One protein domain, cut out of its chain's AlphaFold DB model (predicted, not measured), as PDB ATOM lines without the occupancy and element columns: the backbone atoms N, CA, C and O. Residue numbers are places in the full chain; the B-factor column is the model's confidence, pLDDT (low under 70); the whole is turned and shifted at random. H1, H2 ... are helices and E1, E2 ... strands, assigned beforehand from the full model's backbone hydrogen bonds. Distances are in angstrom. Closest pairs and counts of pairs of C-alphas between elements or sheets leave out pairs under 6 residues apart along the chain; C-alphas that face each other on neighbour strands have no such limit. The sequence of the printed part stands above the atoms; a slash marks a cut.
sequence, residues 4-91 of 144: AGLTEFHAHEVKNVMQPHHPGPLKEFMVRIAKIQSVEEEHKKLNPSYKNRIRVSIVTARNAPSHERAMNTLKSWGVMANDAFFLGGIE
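What this domain is: This is residues 4 to 91 of the 144 residues of the protein "5'-nucleotidase" of Pseudomonas savastanoi (UniProt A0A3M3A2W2). A loose, elongated model: in the middle, helix H3 packs over a small sheet of two parallel strands, E1 and E2, while the long helix H2 reaches toward one end of the longest axis and H1 lies toward the other, where its residues 4 to 9 stick out. The 88 printed residues hold three named helices and two named strands in the order H1 H2 E1 H3 E2, a mixed class of helices and strands. The radius of gyration of the C-alphas is 15.8 A, and the C-alphas span 55 by 29 by 20 A.

Where its parts are: Find C-alpha 4 at (304.639, 287.556, 183.326); from there H1 runs through residues 4 to 15, 16.7 A long. H2, residues 27 to 46, begins at C-alpha 27 (283.786, 265.298, 193.346) and is 29.3 A long. E1 is residues 56 to 60, 13.3 A, H3 is residues 66 to 76, 15.9 A, and E2 is residues 81 to 86, 13.5 A, ending at C-alpha 86 (298.056, 276.273, 205.626).

How they stand to each other: Look first at E1 and E2, parallel at 15 degrees, with N 58 and O 83 2.9 A apart, within hydrogen-bond range. E1, H3 and E2 form a strand-helix-strand unit, two parallel neighbour strands with a helix between, and its crossover is right-handed. The closest C-alphas of H3 and E2 are Leu 74 and Ala 81, 7.7 A; those of H3 and E1 are Thr 60 and His 67, 7.4 A. H2 and H3 are close but not clearly touching, C-alphas Met 30 and Leu 74 at 7.7 A, at a steep tilt of 64 degrees. H1 and H3 are close but not clearly touching, C-alphas Glu 13 and Ser 66 at 6.9 A, at a shallow tilt of 28 degrees. H1 and H2 are apart. Every O i to N i+4 pair is within hydrogen-bond range in H1, 15 of 16 in H2 and 6 of 7 in H3.

The domain as a whole: The two C-alphas farthest apart, Ala 4 and Asn 47, are 55.3 A from each other. The printed part has no cut, and the link from H1 to H2, 11 residues, is long. Mean pLDDT of the printed part is 77.4; look for values under 70 in residues 4 to 23 and 62 to 69.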
ATOM      1  N   ALA A   4     305.907 287.315 184.020       45.62
ATOM      2  CA  ALA A   4     304.639 287.556 183.326       45.62
ATOM      3  C   ALA A   4     303.585 286.459 183.590       45.62
ATOM      4  O   ALA A   4     302.436 286.774 183.890       45.62
ATOM      5  N   GLY A   5     303.985 285.180 183.596       49.94
ATOM      6  CA  GLY A   5     303.051 284.058 183.774       49.94
ATOM      7  C   GLY A   5     302.454 283.943 185.181       49.94
ATOM      8  O   GLY A   5     301.326 283.486 185.332       49.94
ATOM      9  N   LEU A   6     303.170 284.396 186.219       48.66
ATOM     10  CA  LEU A   6     302.673 284.351 187.600       48.66
ATOM     11  C   LEU A   6     301.558 285.380 187.839       48.66
ATOM     12  O   LEU A   6     300.601 285.107 188.560       48.66
ATOM     13  N   THR A   7     301.674 286.551 187.209       48.47
ATOM     14  CA  THR A   7     300.712 287.652 187.339       48.47
ATOM     15  C   THR A   7     299.423 287.349 186.579       48.47
ATOM     16  O   THR A   7     298.339 287.548 187.122       48.47
ATOM     17  N   GLU A   8     299.517 286.785 185.369       52.41
ATOM     18  CA  GLU A   8     298.348 286.283 184.630       52.41
ATOM     19  C   GLU A   8     297.690 285.092 185.334       52.41
ATOM     20  O   GLU A   8     296.464 285.021 185.395       52.41
ATOM     21  N   PHE A   9     298.477 284.199 185.943       51.00
ATOM     22  CA  PHE A   9     297.954 283.103 186.759       51.00
ATOM     23  C   PHE A   9     297.220 283.618 188.004       51.00
ATOM     24  O   PHE A   9     296.104 283.183 188.271       51.00
ATOM     25  N   HIS A  10     297.783 284.593 188.724       44.62
ATOM     26  CA  HIS A  10     297.112 285.248 189.852       44.62
ATOM     27  C   HIS A  10     295.838 285.981 189.411       44.62
ATOM     28  O   HIS A  10     294.805 285.845 190.062       44.62
ATOM     29  N   ALA A  11     295.865 286.711 188.292       53.53
ATOM     30  CA  ALA A  11     294.690 287.401 187.762       53.53
ATOM     31  C   ALA A  11     293.587 286.415 187.330       53.53
ATOM     32  O   ALA A  11     292.404 286.655 187.577       53.53
ATOM     33  N   HIS A  12     293.966 285.276 186.745       49.84
ATOM     34  CA  HIS A  12     293.053 284.194 186.387       49.84
ATOM     35  C   HIS A  12     292.531 283.428 187.618       49.84
ATOM     36  O   HIS A  12     291.374 283.005 187.627       49.84
ATOM     37  N   GLU A  13     293.337 283.267 188.674       44.97
ATOM     38  CA  GLU A  13     292.900 282.672 189.942       44.97
ATOM     39  C   GLU A  13     291.915 283.584 190.680       44.97
ATOM     40  O   GLU A  13     290.862 283.099 191.086       44.97
ATOM     41  N   VAL A  14     292.194 284.891 190.776       50.53
ATOM     42  CA  VAL A  14     291.323 285.895 191.416       50.53
ATOM     43  C   VAL A  14     289.986 286.031 190.679       50.53
ATOM     44  O   VAL A  14     288.928 286.054 191.307       50.53
ATOM     45  N   LYS A  15     290.002 286.047 189.340       46.78
ATOM     46  CA  LYS A  15     288.784 286.178 188.520       46.78
ATOM     47  C   LYS A  15     287.856 284.957 188.610       46.78
ATOM     48  O   LYS A  15     286.656 285.090 188.396       46.78
ATOM     49  N   ASN A  16     288.392 283.787 188.965       44.84
ATOM     50  CA  ASN A  16     287.655 282.522 189.027       44.84
ATOM     51  C   ASN A  16     287.461 281.982 190.457       44.84
ATOM     52  O   ASN A  16     287.050 280.831 190.616       44.84
ATOM     53  N   VAL A  17     287.708 282.791 191.499       44.38
ATOM     54  CA  VAL A  17     287.498 282.416 192.919       44.38
ATOM     55  C   VAL A  17     286.080 281.893 193.177       44.38
ATOM     56  O   VAL A  17     285.892 280.993 193.996       44.38
ATOM     57  N   MET A  18     285.098 282.422 192.440       34.66
ATOM     58  CA  MET A  18     283.675 282.104 192.585       34.66
ATOM     59  C   MET A  18     283.154 281.055 191.592       34.66
ATOM     60  O   MET A  18     282.007 280.635 191.721       34.66
ATOM     61  N   GLN A  19     283.957 280.613 190.614       39.72
ATOM     62  CA  GLN A  19     283.557 279.530 189.714       39.72
ATOM     63  C   GLN A  19     284.070 278.186 190.251       39.72
ATOM     64  O   GLN A  19     285.292 277.983 190.317       39.72
ATOM     65  N   PRO A  20     283.167 277.249 190.611       49.00
ATOM     66  CA  PRO A  20     283.554 275.888 190.956       49.00
ATOM     67  C   PRO A  20     284.451 275.326 189.853       49.00
ATOM     68  O   PRO A  20     284.099 275.365 188.673       49.00
ATOM     69  N   HIS A  21     285.639 274.836 190.220       48.38
ATOM     70  CA  HIS A  21     286.522 274.191 189.250       48.38
ATOM     71  C   HIS A  21     285.771 273.012 188.607       48.38
ATOM     72  O   HIS A  21     284.959 272.368 189.279       48.38
ATOM     73  N   HIS A  22     286.036 272.731 187.321       52.56
ATOM     74  CA  HIS A  22     285.535 271.526 186.647       52.56
ATOM     75  C   HIS A  22     285.612 270.325 187.598       52.56
ATOM     76  O   HIS A  22     286.639 270.175 188.267       52.56
ATOM     77  N   PRO A  23     284.542 269.523 187.708       59.97
ATOM     78  CA  PRO A  23     284.419 268.512 188.743       59.97
ATOM     79  C   PRO A  23     285.554 267.497 188.609       59.97
ATOM     80  O   PRO A  23     285.510 266.612 187.760       59.97
ATOM     81  N   GLY A  24     286.596 267.669 189.424       70.81
ATOM     82  CA  GLY A  24     287.733 266.761 189.459       70.81
ATOM     83  C   GLY A  24     287.300 265.354 189.889       70.81
ATOM     84  O   GLY A  24     286.187 265.172 190.396       70.81
ATOM     85  N   PRO A  25     288.181 264.354 189.752       79.50
ATOM     86  CA  PRO A  25     287.859 262.941 189.978       79.50
ATOM     87  C   PRO A  25     287.301 262.640 191.378       79.50
ATOM     88  O   PRO A  25     286.573 261.670 191.559       79.50
ATOM     89  N   LEU A  26     287.590 263.489 192.371       85.56
ATOM     90  CA  LEU A  26     287.097 263.331 193.738       85.56
ATOM     91  C   LEU A  26     285.708 263.924 194.003       85.56
ATOM     92  O   LEU A  26     285.206 263.746 195.111       85.56
ATOM     93  N   LYS A  27     285.062 264.617 193.055       85.88
ATOM     94  CA  LYS A  27     283.786 265.298 193.346       85.88
ATOM     95  C   LYS A  27     282.728 264.345 193.893       85.88
ATOM     96  O   LYS A  27     282.162 264.612 194.947       85.88
ATOM     97  N   GLU A  28     282.458 263.247 193.193       88.25
ATOM     98  CA  GLU A  28     281.398 262.313 193.594       88.25
ATOM     99  C   GLU A  28     281.714 261.645 194.940       88.25
ATOM    100  O   GLU A  28     280.830 261.478 195.779       88.25
ATOM    101  N   PHE A  29     282.991 261.344 195.192       90.38
ATOM    102  CA  PHE A  29     283.451 260.869 196.496       90.38
ATOM    103  C   PHE A  29     283.144 261.893 197.599       90.38
ATOM    104  O   PHE A  29     282.510 261.556 198.597       90.38
ATOM    105  N   MET A  30     283.509 263.158 197.387       91.25
ATOM    106  CA  MET A  30     283.276 264.242 198.342       91.25
ATOM    107  C   MET A  30     281.785 264.507 198.584       91.25
ATOM    108  O   MET A  30     281.378 264.698 199.725       91.25
ATOM    109  N   VAL A  31     280.945 264.441 197.548       91.38
ATOM    110  CA  VAL A  31     279.483 264.565 197.687       91.38
ATOM    111  C   VAL A  31     278.907 263.429 198.539       91.38
ATOM    112  O   VAL A  31     278.018 263.655 199.359       91.38
ATOM    113  N   ARG A  32     279.407 262.198 198.395       94.81
ATOM    114  CA  ARG A  32     278.978 261.071 199.242       94.81
ATOM    115  C   ARG A  32     279.442 261.228 200.686       94.81
ATOM    116  O   ARG A  32     278.665 260.948 201.593       94.81
ATOM    117  N   ILE A  33     280.658 261.729 200.896       95.50
ATOM    118  CA  ILE A  33     281.155 262.095 202.227       95.50
ATOM    119  C   ILE A  33     280.261 263.163 202.866       95.50
ATOM    120  O   ILE A  33     279.827 262.978 204.001       95.50
ATOM    121  N   ALA A  34     279.907 264.217 202.127       95.00
ATOM    122  CA  ALA A  34     279.008 265.269 202.601       95.00
ATOM    123  C   ALA A  34     277.649 264.710 203.046       95.00
ATOM    124  O   ALA A  34     277.165 265.059 204.119       95.00
ATOM    125  N   LYS A  35     277.062 263.778 202.279       96.44
ATOM    126  CA  LYS A  35     275.802 263.112 202.659       96.44
ATOM    127  C   LYS A  35     275.909 262.392 204.003       96.44
ATOM    128  O   LYS A  35     274.996 262.506 204.817       96.44
ATOM    129  N   ILE A  36     277.008 261.676 204.251       97.19
ATOM    130  CA  ILE A  36     277.224 261.000 205.538       97.19
ATOM    131  C   ILE A  36     277.359 262.038 206.653       97.19
ATOM    132  O   ILE A  36     276.678 261.923 207.666       97.19
ATOM    133  N   GLN A  37     278.164 263.085 206.445       96.81
ATOM    134  CA  GLN A  37     278.333 264.161 207.421       96.81
ATOM    135  C   GLN A  37     276.999 264.839 207.783       96.81
ATOM    136  O   GLN A  37     276.760 265.116 208.954       96.81
ATOM    137  N   SER A  38     276.107 265.069 206.812       95.88
ATOM    138  CA  SER A  38     274.773 265.624 207.081       95.88
ATOM    139  C   SER A  38     273.929 264.708 207.972       95.88
ATOM    140  O   SER A  38     273.300 265.184 208.912       95.88
ATOM    141  N   VAL A  39     273.946 263.394 207.722       97.06
ATOM    142  CA  VAL A  39     273.242 262.416 208.571       97.06
ATOM    143  C   VAL A  39     273.839 262.378 209.982       97.06
ATOM    144  O   VAL A  39     273.091 262.315 210.957       97.06
ATOM    145  N   GLU A  40     275.168 262.455 210.108       97.25
ATOM    146  CA  GLU A  40     275.849 262.516 211.407       97.25
ATOM    147  C   GLU A  40     275.459 263.771 212.206       97.25
ATOM    148  O   GLU A  40     275.203 263.665 213.405       97.25
ATOM    149  N   GLU A  41     275.336 264.936 211.561       95.75
ATOM    150  CA  GLU A  41     274.890 266.169 212.229       95.75
ATOM    151  C   GLU A  41     273.433 266.101 212.690       95.75
ATOM    152  O   GLU A  41     273.137 266.488 213.822       95.75
ATOM    153  N   GLU A  42     272.516 265.573 211.874       96.31
ATOM    154  CA  GLU A  42     271.128 265.375 212.318       96.31
ATOM    155  C   GLU A  42     271.057 264.403 213.502       96.31
ATOM    156  O   GLU A  42     270.349 264.647 214.481       96.31
ATOM    157  N   HIS A  43     271.857 263.334 213.472       96.81
ATOM    158  CA  HIS A  43     271.932 262.392 214.582       96.81
ATOM    159  C   HIS A  43     272.500 263.032 215.856       96.81
ATOM    160  O   HIS A  43     272.009 262.759 216.954       96.81
ATOM    161  N   LYS A  44     273.495 263.911 215.720       96.56
ATOM    162  CA  LYS A  44     274.115 264.646 216.828       96.56
ATOM    163  C   LYS A  44     273.161 265.633 217.498       96.56
ATOM    164  O   LYS A  44     273.207 265.771 218.717       96.56
ATOM    165  N   LYS A  45     272.273 266.288 216.738       96.19
ATOM    166  CA  LYS A  45     271.228 267.162 217.311       96.19
ATOM    167  C   LYS A  45     270.316 266.399 218.273       96.19
ATOM    168  O   LYS A  45     269.915 266.946 219.294       96.19
ATOM    169  N   LEU A  46     270.015 265.141 217.950       96.94
ATOM    170  CA  LEU A  46     269.202 264.255 218.787       96.94
ATOM    171  C   LEU A  46     270.020 263.577 219.899       96.94
ATOM    172  O   LEU A  46     269.464 263.208 220.927       96.94
ATOM    173  N   ASN A  47     271.335 263.429 219.709       96.81
ATOM    174  CA  ASN A  47     272.244 262.742 220.627       96.81
ATOM    175  C   ASN A  47     273.486 263.605 220.915       96.81
ATOM    176  O   ASN A  47     274.527 263.406 220.287       96.81
ATOM    177  N   PRO A  48     273.438 264.536 221.887       94.06
ATOM    178  CA  PRO A  48     274.524 265.498 222.117       94.06
ATOM    179  C   PRO A  48     275.885 264.883 222.487       94.06
ATOM    180  O   PRO A  48     276.922 265.516 222.297       94.06
ATOM    181  N   SER A  49     275.905 263.654 223.015       96.88
ATOM    182  CA  SER A  49     277.135 262.914 223.332       96.88
ATOM    183  C   SER A  49     277.793 262.267 222.108       96.88
ATOM    184  O   SER A  49     278.949 261.839 222.181       96.88
ATOM    185  N   TYR A  50     277.079 262.191 220.982       97.00
ATOM    186  CA  TYR A  50     277.586 261.623 219.745       97.00
ATOM    187  C   TYR A  50     278.689 262.501 219.147       97.00
ATOM    188  O   TYR A  50     278.603 263.730 219.086       97.00
ATOM    189  N   LYS A  51     279.742 261.843 218.661       95.25
ATOM    190  CA  LYS A  51     280.835 262.477 217.927       95.25
ATOM    191  C   LYS A  51     280.834 261.937 216.505       95.25
ATOM    192  O   LYS A  51     280.884 260.721 216.323       95.25
ATOM    193  N   ASN A  52     280.822 262.842 215.529       94.69
ATOM    194  CA  ASN A  52     280.926 262.492 214.115       94.69
ATOM    195  C   ASN A  52     282.153 261.618 213.882       94.69
ATOM    196  O   ASN A  52     283.244 261.901 214.395       94.69
ATOM    197  N   ARG A  53     281.968 260.563 213.096       95.00
ATOM    198  CA  ARG A  53     283.018 259.608 212.758       95.00
ATOM    199  C   ARG A  53     283.792 260.084 211.542       95.00
ATOM    200  O   ARG A  53     284.989 259.819 211.451       95.00
ATOM    201  N   ILE A  54     283.136 260.804 210.629       94.94
ATOM    202  CA  ILE A  54     283.792 261.364 209.454       94.94
ATOM    203  C   ILE A  54     284.217 262.801 209.724       94.94
ATOM    204  O   ILE A  54     283.406 263.696 209.969       94.94
ATOM    205  N   ARG A  55     285.526 263.022 209.614       94.62
ATOM    206  CA  ARG A  55     286.133 264.347 209.641       94.62
ATOM    207  C   ARG A  55     286.934 264.569 208.368       94.62
ATOM    208  O   ARG A  55     287.672 263.685 207.942       94.62
ATOM    209  N   VAL A  56     286.787 265.749 207.780       93.69
ATOM    210  CA  VAL A  56     287.489 266.168 206.567       93.69
ATOM    211  C   VAL A  56     288.383 267.348 206.914       93.69
ATOM    212  O   VAL A  56     287.904 268.365 207.411       93.69
ATOM    213  N   SER A  57     289.675 267.227 206.626       92.69
ATOM    214  CA  SER A  57     290.642 268.307 206.818       92.69
ATOM    215  C   SER A  57     291.290 268.677 205.491       92.69
ATOM    216  O   SER A  57     291.645 267.804 204.699       92.69
ATOM    217  N   ILE A  58     291.464 269.974 205.248       88.81
ATOM    218  CA  ILE A  58     292.163 270.490 204.068       88.81
ATOM    219  C   ILE A  58     293.618 270.742 204.458       88.81
ATOM    220  O   ILE A  58     293.877 271.411 205.453       88.81
ATOM    221  N   VAL A  59     294.576 270.244 203.678       86.94
ATOM    222  CA  VAL A  59     296.009 270.497 203.900       86.94
ATOM    223  C   VAL A  59     296.608 271.070 202.623       86.94
ATOM    224  O   VAL A  59     296.632 270.395 201.595       86.94
ATOM    225  N   THR A  60     297.101 272.308 202.664       78.44
ATOM    226  CA  THR A  60     297.650 272.985 201.479       78.44
ATOM    227  C   THR A  60     298.965 273.700 201.767       78.44
ATOM    228  O   THR A  60     299.142 274.344 202.799       78.44
ATOM    229  N   ALA A  61     299.898 273.590 200.820       72.12
ATOM    230  CA  ALA A  61     301.187 274.278 200.865       72.12
ATOM    231  C   ALA A  61     301.115 275.735 200.372       72.12
ATOM    232  O   ALA A  61     302.071 276.485 200.551       72.12
ATOM    233  N   ARG A  62     300.007 276.138 199.735       68.00
ATOM    234  CA  ARG A  62     299.863 277.470 199.132       68.00
ATOM    235  C   ARG A  62     299.431 278.522 200.161       68.00
ATOM    236  O   ARG A  62     298.601 278.241 201.024       68.00
ATOM    237  N   ASN A  63     299.930 279.747 199.996       58.03
ATOM    238  CA  ASN A  63     299.455 280.938 200.708       58.03
ATOM    239  C   ASN A  63     298.179 281.515 200.036       58.03
ATOM    240  O   ASN A  63     297.775 281.063 198.959       58.03
ATOM    241  N   ALA A  64     297.511 282.485 200.679       48.53
ATOM    242  CA  ALA A  64     296.387 283.258 200.105       48.53
ATOM    243  C   ALA A  64     296.700 283.749 198.680       48.53
ATOM    244  O   ALA A  64     297.842 284.169 198.480       48.53
ATOM    245  N   PRO A  65     295.778 283.711 197.683       56.59
ATOM    246  CA  PRO A  65     294.306 283.530 197.714       56.59
ATOM    247  C   PRO A  65     293.776 282.164 197.206       56.59
ATOM    248  O   PRO A  65     292.579 281.889 197.245       56.59
ATOM    249  N   SER A  66     294.653 281.273 196.740       60.28
ATOM    250  CA  SER A  66     294.266 279.987 196.124       60.28
ATOM    251  C   SER A  66     293.502 279.023 197.052       60.28
ATOM    252  O   SER A  66     292.782 278.135 196.585       60.28
ATOM    253  N   HIS A  67     293.621 279.194 198.373       64.12
ATOM    254  CA  HIS A  67     292.942 278.353 199.356       64.12
ATOM    255  C   HIS A  67     291.439 278.623 199.479       64.12
ATOM    256  O   HIS A  67     290.675 277.690 199.735       64.12
ATOM    257  N   GLU A  68     291.003 279.870 199.281       69.19
ATOM    258  CA  GLU A  68     289.590 280.239 199.398       69.19
ATOM    259  C   GLU A  68     288.767 279.485 198.361       69.19
ATOM    260  O   GLU A  68     287.696 278.966 198.659       69.19
ATOM    261  N   ARG A  69     289.321 279.312 197.161       69.81
ATOM    262  CA  ARG A  69     288.674 278.580 196.073       69.81
ATOM    263  C   ARG A  69     288.469 277.097 196.390       69.81
ATOM    264  O   ARG A  69     287.405 276.557 196.087       69.81
ATOM    265  N   ALA A  70     289.451 276.432 197.004       73.25
ATOM    266  CA  ALA A  70     289.323 275.025 197.398       73.25
ATOM    267  C   ALA A  70     288.243 274.849 198.477       73.25
ATOM    268  O   ALA A  70     287.380 273.977 198.364       73.25
ATOM    269  N   MET A  71     288.240 275.735 199.475       77.75
ATOM    270  CA  MET A  71     287.234 275.744 200.534       77.75
ATOM    271  C   MET A  71     285.832 276.062 199.989       77.75
ATOM    272  O   MET A  71     284.882 275.343 200.293       77.75
ATOM    273  N   ASN A  72     285.704 277.072 199.123       80.62
ATOM    274  CA  ASN A  72     284.443 277.448 198.480       80.62
ATOM    275  C   ASN A  72     283.899 276.321 197.597       80.62
ATOM    276  O   ASN A  72     282.698 276.063 197.603       80.62
ATOM    277  N   THR A  73     284.772 275.605 196.882       80.44
ATOM    278  CA  THR A  73     284.377 274.447 196.067       80.44
ATOM    279  C   THR A  73     283.805 273.331 196.940       80.44
ATOM    280  O   THR A  73     282.693 272.872 196.679       80.44
ATOM    281  N   LEU A  74     284.505 272.935 198.008       84.19
ATOM    282  CA  LEU A  74     284.023 271.913 198.946       84.19
ATOM    283  C   LEU A  74     282.709 272.330 199.617       84.19
ATOM    284  O   LEU A  74     281.769 271.537 199.675       84.19
ATOM    285  N   LYS A  75     282.602 273.600 200.022       86.12
ATOM    286  CA  LYS A  75     281.375 274.174 200.579       86.12
ATOM    287  C   LYS A  75     280.217 274.130 199.579       86.12
ATOM    288  O   LYS A  75     279.111 273.762 199.959       86.12
ATOM    289  N   SER A  76     280.463 274.428 198.300       86.81
ATOM    290  CA  SER A  76     279.449 274.324 197.237       86.81
ATOM    291  C   SER A  76     278.949 272.891 197.022       86.81
ATOM    292  O   SER A  76     277.846 272.690 196.520       86.81
ATOM    293  N   TRP A  77     279.742 271.888 197.413       88.62
ATOM    294  CA  TRP A  77     279.378 270.470 197.361       88.62
ATOM    295  C   TRP A  77     278.776 269.960 198.679       88.62
ATOM    296  O   TRP A  77     278.482 268.772 198.789       88.62
ATOM    297  N   GLY A  78     278.591 270.839 199.669       89.75
ATOM    298  CA  GLY A  78     278.041 270.506 200.984       89.75
ATOM    299  C   GLY A  78     279.030 269.827 201.934       89.75
ATOM    300  O   GLY A  78     278.626 269.367 202.998       89.75
ATOM    301  N   VAL A  79     280.317 269.750 201.579       92.12
ATOM    302  CA  VAL A  79     281.340 269.149 202.442       92.12
ATOM    303  C   VAL A  79     281.645 270.094 203.595       92.12
ATOM    304  O   VAL A  79     281.990 271.260 203.387       92.12
ATOM    305  N   MET A  80     281.582 269.569 204.815       91.19
ATOM    306  CA  MET A  80     281.987 270.302 206.005       91.19
ATOM    307  C   MET A  80     283.457 270.011 206.291       91.19
ATOM    308  O   MET A  80     283.808 268.935 206.780       91.19
ATOM    309  N   ALA A  81     284.323 270.971 205.972       89.31
ATOM    310  CA  ALA A  81     285.714 270.923 206.397       89.31
ATOM    311  C   ALA A  81     285.784 271.206 207.903       89.31
ATOM    312  O   ALA A  81     285.356 272.262 208.365       89.31
ATOM    313  N   ASN A  82     286.308 270.253 208.666       90.88
ATOM    314  CA  ASN A  82     286.487 270.384 210.107       90.88
ATOM    315  C   ASN A  82     287.705 271.239 210.444       90.88
ATOM    316  O   ASN A  82     287.664 272.001 211.401       90.88
ATOM    317  N   ASP A  83     288.769 271.095 209.657       88.50
ATOM    318  CA  ASP A  83     290.056 271.731 209.900       88.50
ATOM    319  C   ASP A  83     290.693 272.132 208.558       88.50
ATOM    320  O   ASP A  83     290.517 271.451 207.542       88.50
ATOM    321  N   ALA A  84     291.454 273.226 208.537       86.75
ATOM    322  CA  ALA A  84     292.218 273.659 207.370       86.75
ATOM    323  C   ALA A  84     293.634 274.073 207.791       86.75
ATOM    324  O   ALA A  84     293.810 274.961 208.622       86.75
ATOM    325  N   PHE A  85     294.641 273.420 207.214       86.31
ATOM    326  CA  PHE A  85     296.054 273.611 207.522       86.31
ATOM    327  C   PHE A  85     296.773 274.271 206.344       86.31
ATOM    328  O   PHE A  85     296.901 273.682 205.265       86.31
ATOM    329  N   PHE A  86     297.275 275.483 206.579       83.62
ATOM    330  CA  PHE A  86     298.056 276.273 205.626       83.62
ATOM    331  C   PHE A  86     299.524 276.199 206.015       83.62
ATOM    332  O   PHE A  86     299.926 276.726 207.049       83.62
ATOM    333  N   LEU A  87     300.320 275.485 205.220       81.62
ATOM    334  CA  LEU A  87     301.646 275.072 205.666       81.62
ATOM    335  C   LEU A  87     302.693 276.185 205.578       81.62
ATOM    336  O   LEU A  87     303.658 276.136 206.329       81.62
ATOM    337  N   GLY A  88     302.548 277.171 204.686       75.31
ATOM    338  CA  GLY A  88     303.468 278.317 204.612       75.31
ATOM    339  C   GLY A  88     304.955 277.942 204.489       75.31
ATOM    340  O   GLY A  88     305.811 278.667 204.983       75.31
ATOM    341  N   GLY A  89     305.266 276.789 203.881       75.44
ATOM    342  CA  GLY A  89     306.626 276.235 203.788       75.44
ATOM    343  C   GLY A  89     306.966 275.139 204.810       75.44
ATOM    344  O   GLY A  89     308.017 274.514 204.694       75.44
ATOM    345  N   ILE A  90     306.087 274.852 205.773       81.50
ATOM    346  CA  ILE A  90     306.205 273.689 206.663       81.50
ATOM    347  C   ILE A  90     306.049 272.398 205.848       81.50
ATOM    348  O   ILE A  90     305.195 272.283 204.967       81.50
ATOM    349  N   GLU A  91     306.872 271.404 206.172       82.88
ATOM    350  CA  GLU A  91     306.816 270.083 205.551       82.88
ATOM    351  C   GLU A  91     305.485 269.377 205.882       82.88
ATOM    352  O   GLU A  91     305.034 269.346 207.032       82.88
TER     353      GLU A  91